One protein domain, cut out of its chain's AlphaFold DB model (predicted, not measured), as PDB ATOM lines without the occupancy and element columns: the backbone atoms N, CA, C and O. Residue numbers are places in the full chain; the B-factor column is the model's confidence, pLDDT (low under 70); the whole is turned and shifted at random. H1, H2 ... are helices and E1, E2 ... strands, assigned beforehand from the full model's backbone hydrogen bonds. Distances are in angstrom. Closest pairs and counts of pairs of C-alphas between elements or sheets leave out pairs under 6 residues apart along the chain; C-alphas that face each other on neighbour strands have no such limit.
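What this domain is: This is residues 277 to 283 and 392 to 448 of the 540 residues of the protein "PBPe domain-containing protein" of Abscondita terminalis (UniProt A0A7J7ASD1). Two small pairs of strands, E1 with E4 and E2 with E3, are bridged along one side by H3, which reaches from the E2 E3 pair to the start of E4. H2 turns off the end of E2 and packs near E3, while H1 sits out beyond the E1 E4 pair, and the contacts between these parts are few. The printed part has 64 residues with three named helices and four named strands, in the order E1 H1 E2 H2 E3 H3 E4; E1 and E4 are antiparallel, E2 and E3 parallel. The class is mixed, helices and strands. The whole is compact, with a radius of gyration of the C-alphas of 11.8 A, and rounded, spanning 31 by 26 by 20 A.

Where its parts are: E1, residues 277 to 280, begins at C-alpha 277 (0.023, 24.382, -31.450) and is 10.0 A long. After the cut comes H1, residues 394 to 399, 8.8 A. E2, residues 405 to 407, runs 7.0 A and is followed at once by H2, residues 408 to 413, 8.8 A. E3, residues 421 to 423, covers 6.5 A. H3, residues 426 to 434, is the longest helix at 12.0 A, beginning at C-alpha 426 (6.488, 27.805, -44.780). E4, residues 439 to 442, is 9.5 A long and ends at C-alpha 442 (-0.047, 25.355, -26.186).

How they stand to each other: E1 and E4 are antiparallel neighbours at 139 degrees; N 440 and O 279 are within hydrogen-bond range at 3.0 A, as are N 442 and O 277 at 3.1 A. H1 and E4 are only just apart, their closest C-alphas 8.4 A from each other. E2, H2 and E3 form a strand-helix-strand unit, two parallel neighbour strands with a helix between them, and its crossover is right-handed. E2 and E3 stand at 46 degrees; C-alphas 405 and 421 face each other at 5.4 A, but no backbone N and O are within hydrogen-bond range across this pair. The closest C-alphas of H2 and E3 are those of Ile 408 and Val 422, 5.7 A apart. The closest C-alphas of H3 and E3 are those of Leu 423 and Tyr 429, 6.7 A apart; those of H3 and E4 are Ala 433 and Asn 439, 7.8 A apart. Among the pairs that are apart are E2 and E4, and H2 and H3. In H1, H2 and H3 every O i to N i+4 pair is within hydrogen-bond range.

The domain as a whole: The C-alphas farthest apart, those of Arg 283 and Arg 412, are 31.3 A from each other. Residues 284 to 391 are cut out, with 14.2 A between C-alphas 283 and 392 across the cut. Of the links that are printed whole, none is long; H2 to E3 is short and the others are tight. Mean pLDDT of the printed part is 70.9, and 33 residues are under 70: residue 409, residue 413, residues 415 to 439 and residues 443 to 448.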
ATOM      1  N   TRP A 277       1.016  23.472 -30.894       82.19
ATOM      2  CA  TRP A 277       0.023  24.382 -31.450       82.19
ATOM      3  C   TRP A 277       0.434  25.825 -31.191       82.19
ATOM      4  O   TRP A 277       0.757  26.207 -30.063       82.19
ATOM      5  N   PHE A 278       0.384  26.633 -32.247       83.94
ATOM      6  CA  PHE A 278       0.561  28.075 -32.165       83.94
ATOM      7  C   PHE A 278      -0.807  28.731 -32.172       83.94
ATOM      8  O   PHE A 278      -1.562  28.575 -33.132       83.94
ATOM      9  N   VAL A 279      -1.119  29.459 -31.103       87.31
ATOM     10  CA  VAL A 279      -2.401  30.149 -30.972       87.31
ATOM     11  C   VAL A 279      -2.162  31.629 -30.670       87.31
ATOM     12  O   VAL A 279      -1.196  31.949 -29.958       87.31
ATOM     13  N   PRO A 280      -2.999  32.543 -31.205       86.12
ATOM     14  CA  PRO A 280      -2.856  33.965 -30.943       86.12
ATOM     15  C   PRO A 280      -2.879  34.250 -29.444       86.12
ATOM     16  O   PRO A 280      -3.667  33.657 -28.699       86.12
ATOM     17  N   LYS A 281      -2.047  35.194 -28.995       86.38
ATOM     18  CA  LYS A 281      -2.116  35.643 -27.604       86.38
ATOM     19  C   LYS A 281      -3.492  36.224 -27.286       86.38
ATOM     20  O   LYS A 281      -4.064  36.936 -28.120       86.38
ATOM     21  N   PRO A 282      -3.996  35.994 -26.063       89.69
ATOM     22  CA  PRO A 282      -5.243  36.598 -25.633       89.69
ATOM     23  C   PRO A 282      -5.124  38.122 -25.697       89.69
ATOM     24  O   PRO A 282      -4.133  38.714 -25.256       89.69
ATOM     25  N   ARG A 283      -6.135  38.767 -26.279       90.38
ATOM     26  CA  ARG A 283      -6.174  40.226 -26.396       90.38
ATOM     27  C   ARG A 283      -6.508  40.833 -25.038       90.38
ATOM     28  O   ARG A 283      -7.230  40.237 -24.238       90.38
ATOM     29  N   THR A 392      -5.982  27.270 -23.933       89.12
ATOM     30  CA  THR A 392      -5.001  26.378 -23.290       89.12
ATOM     31  C   THR A 392      -5.197  24.925 -23.690       89.12
ATOM     32  O   THR A 392      -4.308  24.105 -23.492       89.12
ATOM     33  N   SER A 393      -6.350  24.584 -24.263       88.75
ATOM     34  CA  SER A 393      -6.666  23.233 -24.710       88.75
ATOM     35  C   SER A 393      -7.036  23.191 -26.190       88.75
ATOM     36  O   SER A 393      -7.446  24.193 -26.776       88.75
ATOM     37  N   LEU A 394      -6.911  22.009 -26.798       83.19
ATOM     38  CA  LEU A 394      -7.418  21.771 -28.150       83.19
ATOM     39  C   LEU A 394      -8.948  21.957 -28.210       83.19
ATOM     40  O   LEU A 394      -9.464  22.486 -29.187       83.19
ATOM     41  N   GLU A 395      -9.658  21.619 -27.131       86.38
ATOM     42  CA  GLU A 395     -11.099  21.861 -27.006       86.38
ATOM     43  C   GLU A 395     -11.438  23.357 -27.062       86.38
ATOM     44  O   GLU A 395     -12.379  23.767 -27.743       86.38
ATOM     45  N   ASP A 396     -10.620  24.208 -26.430       89.00
ATOM     46  CA  ASP A 396     -10.774  25.659 -26.552       89.00
ATOM     47  C   ASP A 396     -10.571  26.119 -28.005       89.00
ATOM     48  O   ASP A 396     -11.282  27.013 -28.461       89.00
ATOM     49  N   VAL A 397      -9.642  25.503 -28.755       86.75
ATOM     50  CA  VAL A 397      -9.455  25.795 -30.188       86.75
ATOM     51  C   VAL A 397     -10.733  25.456 -30.955       86.75
ATOM     52  O   VAL A 397     -11.213  26.299 -31.713       86.75
ATOM     53  N   PHE A 398     -11.343  24.293 -30.707       83.81
ATOM     54  CA  PHE A 398     -12.600  23.905 -31.356       83.81
ATOM     55  C   PHE A 398     -13.758  24.846 -31.016       83.81
ATOM     56  O   PHE A 398     -14.503  25.260 -31.904       83.81
ATOM     57  N   HIS A 399     -13.886  25.255 -29.756       88.62
ATOM     58  CA  HIS A 399     -14.943  26.175 -29.336       88.62
ATOM     59  C   HIS A 399     -14.705  27.633 -29.747       88.62
ATOM     60  O   HIS A 399     -15.652  28.421 -29.798       88.62
ATOM     61  N   SER A 400     -13.463  28.014 -30.057       86.19
ATOM     62  CA  SER A 400     -13.099  29.397 -30.388       86.19
ATOM     63  C   SER A 400     -13.555  29.862 -31.778       86.19
ATOM     64  O   SER A 400     -13.477  31.056 -32.064       86.19
ATOM     65  N   ASN A 401     -14.051  28.958 -32.636       85.69
ATOM     66  CA  ASN A 401     -14.355  29.223 -34.054       85.69
ATOM     67  C   ASN A 401     -13.166  29.822 -34.839       85.69
ATOM     68  O   ASN A 401     -13.362  30.490 -35.858       85.69
ATOM     69  N   LEU A 402     -11.930  29.613 -34.370       85.56
ATOM     70  CA  LEU A 402     -10.732  30.054 -35.074       85.56
ATOM     71  C   LEU A 402     -10.488  29.191 -36.315       85.56
ATOM     72  O   LEU A 402     -10.719  27.984 -36.321       85.56
ATOM     73  N   GLN A 403      -9.988  29.822 -37.380       84.31
ATOM     74  CA  GLN A 403      -9.536  29.088 -38.558       84.31
ATOM     75  C   GLN A 403      -8.202  28.419 -38.245       84.31
ATOM     76  O   GLN A 403      -7.211  29.089 -37.957       84.31
ATOM     77  N   VAL A 404      -8.191  27.091 -38.310       83.12
ATOM     78  CA  VAL A 404      -6.986  26.290 -38.120       83.12
ATOM     79  C   VAL A 404      -6.286  26.112 -39.461       83.12
ATOM     80  O   VAL A 404      -6.877  25.626 -40.428       83.12
ATOM     81  N   PHE A 405      -5.008  26.475 -39.492       82.88
ATOM     82  CA  PHE A 405      -4.115  26.222 -40.614       82.88
ATOM     83  C   PHE A 405      -3.173  25.080 -40.219       82.88
ATOM     84  O   PHE A 405      -2.414  25.220 -39.254       82.88
ATOM     85  N   ALA A 406      -3.180  23.972 -40.968       80.50
ATOM     86  CA  ALA A 406      -2.215  22.865 -40.836       80.50
ATOM     87  C   ALA A 406      -1.463  22.618 -42.174       80.50
ATOM     88  O   ALA A 406      -2.012  22.819 -43.264       80.50
ATOM     89  N   LYS A 407      -0.170  22.240 -42.104       76.69
ATOM     90  CA  LYS A 407       0.606  21.823 -43.287       76.69
ATOM     91  C   LYS A 407      -0.059  20.568 -43.848       76.69
ATOM     92  O   LYS A 407      -0.602  19.780 -43.079       76.69
ATOM     93  N   ILE A 408      -0.016  20.367 -45.165       73.50
ATOM     94  CA  ILE A 408      -0.767  19.285 -45.826       73.50
ATOM     95  C   ILE A 408      -0.513  17.900 -45.208       73.50
ATOM     96  O   ILE A 408      -1.456  17.139 -45.004       73.50
ATOM     97  N   ASP A 409       0.736  17.620 -44.827       68.00
ATOM     98  CA  ASP A 409       1.141  16.349 -44.217       68.00
ATOM     99  C   ASP A 409       0.520  16.164 -42.824       68.00
ATOM    100  O   ASP A 409       0.087  15.072 -42.456       68.00
ATOM    101  N   VAL A 410       0.406  17.263 -42.072       71.81
ATOM    102  CA  VAL A 410      -0.251  17.296 -40.762       71.81
ATOM    103  C   VAL A 410      -1.765  17.173 -40.932       71.81
ATOM    104  O   VAL A 410      -2.385  16.383 -40.231       71.81
ATOM    105  N   CYS A 411      -2.362  17.866 -41.906       74.94
ATOM    106  CA  CYS A 411      -3.796  17.764 -42.187       74.94
ATOM    107  C   CYS A 411      -4.229  16.350 -42.569       74.94
ATOM    108  O   CYS A 411      -5.276  15.907 -42.111       74.94
ATOM    109  N   ARG A 412      -3.425  15.617 -43.352       71.12
ATOM    110  CA  ARG A 412      -3.717  14.209 -43.669       71.12
ATOM    111  C   ARG A 412      -3.718  13.331 -42.415       71.12
ATOM    112  O   ARG A 412      -4.481  12.385 -42.312       71.12
ATOM    113  N   CYS A 413      -2.891  13.652 -41.422       66.25
ATOM    114  CA  CYS A 413      -2.882  12.909 -40.162       66.25
ATOM    115  C   CYS A 413      -4.091  13.233 -39.273       66.25
ATOM    116  O   CYS A 413      -4.519  12.393 -38.480       66.25
ATOM    117  N   ILE A 414      -4.629  14.438 -39.423       70.38
ATOM    118  CA  ILE A 414      -5.783  14.982 -38.711       70.38
ATOM    119  C   ILE A 414      -7.044  14.728 -39.572       70.38
ATOM    120  O   ILE A 414      -7.933  15.556 -39.667       70.38
ATOM    121  N   GLU A 415      -7.142  13.571 -40.235       57.66
ATOM    122  CA  GLU A 415      -8.281  13.229 -41.112       57.66
ATOM    123  C   GLU A 415      -9.640  13.251 -40.388       57.66
ATOM    124  O   GLU A 415     -10.681  13.444 -41.013       57.66
ATOM    125  N   GLU A 416      -9.631  13.132 -39.060       56.44
ATOM    126  CA  GLU A 416     -10.823  13.228 -38.218       56.44
ATOM    127  C   GLU A 416     -11.250  14.679 -37.920       56.44
ATOM    128  O   GLU A 416     -12.399  14.920 -37.551       56.44
ATOM    129  N   TYR A 417     -10.379  15.673 -38.139       57.38
ATOM    130  CA  TYR A 417     -10.684  17.075 -37.854       57.38
ATOM    131  C   TYR A 417     -10.622  17.927 -39.125       57.38
ATOM    132  O   TYR A 417      -9.682  17.882 -39.911       57.38
ATOM    133  N   GLN A 418     -11.663  18.729 -39.341       58.91
ATOM    134  CA  GLN A 418     -11.845  19.528 -40.552       58.91
ATOM    135  C   GLN A 418     -10.760  20.610 -40.687       58.91
ATOM    136  O   GLN A 418     -10.934  21.741 -40.236       58.91
ATOM    137  N   CYS A 419      -9.642  20.286 -41.341       65.00
ATOM    138  CA  CYS A 419      -8.668  21.275 -41.790       65.00
ATOM    139  C   CYS A 419      -9.340  22.264 -42.754       65.00
ATOM    140  O   CYS A 419      -9.714  21.903 -43.871       65.00
ATOM    141  N   VAL A 420      -9.491  23.522 -42.331       63.91
ATOM    142  CA  VAL A 420     -10.212  24.552 -43.102       63.91
ATOM    143  C   VAL A 420      -9.358  25.108 -44.246       63.91
ATOM    144  O   VAL A 420      -9.895  25.484 -45.289       63.91
ATOM    145  N   ALA A 421      -8.035  25.150 -44.079       68.50
ATOM    146  CA  ALA A 421      -7.122  25.665 -45.091       68.50
ATOM    147  C   ALA A 421      -5.758  24.966 -45.040       68.50
ATOM    148  O   ALA A 421      -5.141  24.840 -43.983       68.50
ATOM    149  N   VAL A 422      -5.283  24.554 -46.217       66.69
ATOM    150  CA  VAL A 422      -3.957  23.966 -46.422       66.69
ATOM    151  C   VAL A 422      -3.052  25.034 -47.023       66.69
ATOM    152  O   VAL A 422      -3.331  25.549 -48.106       66.69
ATOM    153  N   LEU A 423      -1.971  25.367 -46.322       68.25
ATOM    154  CA  LEU A 423      -0.926  26.251 -46.837       68.25
ATOM    155  C   LEU A 423       0.222  25.403 -47.392       68.25
ATOM    156  O   LEU A 423       0.640  24.426 -46.769       68.25
ATOM    157  N   THR A 424       0.718  25.768 -48.573       63.16
ATOM    158  CA  THR A 424       1.729  24.992 -49.309       63.16
ATOM    159  C   THR A 424       3.165  25.462 -49.082       63.16
ATOM    160  O   THR A 424       4.074  24.779 -49.538       63.16
ATOM    161  N   GLY A 425       3.383  26.594 -48.398       66.94
ATOM    162  CA  GLY A 425       4.717  27.145 -48.132       66.94
ATOM    163  C   GLY A 425       4.917  27.589 -46.681       66.94
ATOM    164  O   GLY A 425       3.994  28.101 -46.042       66.94
ATOM    165  N   GLN A 426       6.136  27.421 -46.158       59.72
ATOM    166  CA  GLN A 426       6.488  27.805 -44.780       59.72
ATOM    167  C   GLN A 426       6.408  29.326 -44.530       59.72
ATOM    168  O   GLN A 426       5.999  29.757 -43.451       59.72
ATOM    169  N   GLU A 427       6.739  30.157 -45.523       63.91
ATOM    170  CA  GLU A 427       6.594  31.616 -45.408       63.91
ATOM    171  C   GLU A 427       5.133  32.056 -45.387       63.91
ATOM    172  O   GLU A 427       4.792  32.990 -44.672       63.91
ATOM    173  N   ASP A 428       4.242  31.370 -46.105       65.88
ATOM    174  CA  ASP A 428       2.808  31.654 -46.026       65.88
ATOM    175  C   ASP A 428       2.251  31.366 -44.635       65.88
ATOM    176  O   ASP A 428       1.350  32.067 -44.178       65.88
ATOM    177  N   TYR A 429       2.832  30.375 -43.962       62.06
ATOM    178  CA  TYR A 429       2.554  30.015 -42.582       62.06
ATOM    179  C   TYR A 429       2.950  31.102 -41.605       62.06
ATOM    180  O   TYR A 429       2.134  31.560 -40.809       62.06
ATOM    181  N   LEU A 430       4.213  31.512 -41.685       61.31
ATOM    182  CA  LEU A 430       4.754  32.542 -40.820       61.31
ATOM    183  C   LEU A 430       4.066  33.866 -41.128       61.31
ATOM    184  O   LEU A 430       3.639  34.525 -40.203       61.31
ATOM    185  N   ASN A 431       3.829  34.216 -42.387       67.38
ATOM    186  CA  ASN A 431       3.124  35.444 -42.735       67.38
ATOM    187  C   ASN A 431       1.657  35.420 -42.292       67.38
ATOM    188  O   ASN A 431       1.188  36.435 -41.798       67.38
ATOM    189  N   ALA A 432       0.942  34.293 -42.393       62.91
ATOM    190  CA  ALA A 432      -0.413  34.175 -41.845       62.91
ATOM    191  C   ALA A 432      -0.424  34.248 -40.308       62.91
ATOM    192  O   ALA A 432      -1.272  34.921 -39.733       62.91
ATOM    193  N   ALA A 433       0.547  33.611 -39.649       59.28
ATOM    194  CA  ALA A 433       0.663  33.585 -38.192       59.28
ATOM    195  C   ALA A 433       1.284  34.862 -37.590       59.28
ATOM    196  O   ALA A 433       1.061  35.143 -36.419       59.28
ATOM    197  N   PHE A 434       2.076  35.629 -38.348       54.25
ATOM    198  CA  PHE A 434       2.726  36.872 -37.913       54.25
ATOM    199  C   PHE A 434       1.932  38.120 -38.295       54.25
ATOM    200  O   PHE A 434       2.082  39.133 -37.609       54.25
ATOM    201  N   PHE A 435       1.075  38.077 -39.325       52.34
ATOM    202  CA  PHE A 435       0.151  39.190 -39.584       52.34
ATOM    203  C   PHE A 435      -0.860  39.378 -38.447       52.34
ATOM    204  O   PHE A 435      -1.361  40.485 -38.257       52.34
ATOM    205  N   GLU A 436      -1.109  38.341 -37.644       47.47
ATOM    206  CA  GLU A 436      -1.942  38.425 -36.448       47.47
ATOM    207  C   GLU A 436      -1.196  37.958 -35.187       47.47
ATOM    208  O   GLU A 436      -1.422  36.872 -34.674       47.47
ATOM    209  N   VAL A 437      -0.424  38.879 -34.597       47.66
ATOM    210  CA  VAL A 437      -0.103  38.910 -33.154       47.66
ATOM    211  C   VAL A 437       0.937  37.877 -32.675       47.66
ATOM    212  O   VAL A 437       1.087  36.771 -33.168       47.66
ATOM    213  N   SER A 438       1.716  38.264 -31.662       54.53
ATOM    214  CA  SER A 438       2.665  37.381 -30.981       54.53
ATOM    215  C   SER A 438       1.983  36.100 -30.482       54.53
ATOM    216  O   SER A 438       1.004  36.201 -29.747       54.53
ATOM    217  N   ASN A 439       2.524  34.931 -30.823       58.62
ATOM    218  CA  ASN A 439       1.926  33.632 -30.506       58.62
ATOM    219  C   ASN A 439       2.291  33.135 -29.100       58.62
ATOM    220  O   ASN A 439       3.342  33.487 -28.551       58.62
ATOM    221  N   THR A 440       1.413  32.319 -28.521       70.75
ATOM    222  CA  THR A 440       1.670  31.513 -27.318       70.75
ATOM    223  C   THR A 440       1.669  30.037 -27.678       70.75
ATOM    224  O   THR A 440       0.892  29.604 -28.531       70.75
ATOM    225  N   PHE A 441       2.553  29.281 -27.032       74.75
ATOM    226  CA  PHE A 441       2.627  27.835 -27.180       74.75
ATOM    227  C   PHE A 441       1.543  27.189 -26.333       74.75
ATOM    228  O   PHE A 441       1.416  27.504 -25.148       74.75
ATOM    229  N   ILE A 442       0.791  26.278 -26.937       72.44
ATOM    230  CA  ILE A 442      -0.047  25.355 -26.186       72.44
ATOM    231  C   ILE A 442       0.692  24.025 -26.135       72.44
ATOM    232  O   ILE A 442       0.877  23.368 -27.163       72.44
ATOM    233  N   ASP A 443       1.120  23.654 -24.933       59.69
ATOM    234  CA  ASP A 443       1.704  22.348 -24.673       59.69
ATOM    235  C   ASP A 443       0.570  21.329 -24.564       59.69
ATOM    236  O   ASP A 443      -0.067  21.185 -23.525       59.69
ATOM    237  N   ASN A 444       0.241  20.697 -25.688       58.00
ATOM    238  CA  ASN A 444      -0.704  19.594 -25.716       58.00
ATOM    239  C   ASN A 444      -0.071  18.427 -26.462       58.00
ATOM    240  O   ASN A 444      -0.021  18.397 -27.690       58.00
ATOM    241  N   THR A 445       0.321  17.421 -25.689       55.69
ATOM    242  CA  THR A 445       0.777  16.090 -26.119       55.69
ATOM    243  C   THR A 445      -0.280  15.290 -26.905       55.69
ATOM    244  O   THR A 445      -0.020  14.170 -27.342       55.69
ATOM    245  N   LEU A 446      -1.469  15.862 -27.128       52.06
ATOM    246  CA  LEU A 446      -2.626  15.250 -27.793       52.06
ATOM    247  C   LEU A 446      -2.418  14.944 -29.285       52.06
ATOM    248  O   LEU A 446      -3.142  14.129 -29.843       52.06
ATOM    249  N   THR A 447      -1.433  15.553 -29.943       58.94
ATOM    250  CA  THR A 447      -1.106  15.287 -31.359       58.94
ATOM    251  C   THR A 447      -0.217  14.058 -31.563       58.94
ATOM    252  O   THR A 447       0.160  13.758 -32.699       58.94
ATOM    253  N   GLY A 448       0.091  13.334 -30.482       65.19
ATOM    254  CA  GLY A 448       0.986  12.187 -30.493       65.19
ATOM    255  C   GLY A 448       2.454  12.587 -30.645       65.19
ATOM    256  O   GLY A 448       2.803  13.711 -31.015       65.19
TER     257      GLY A 448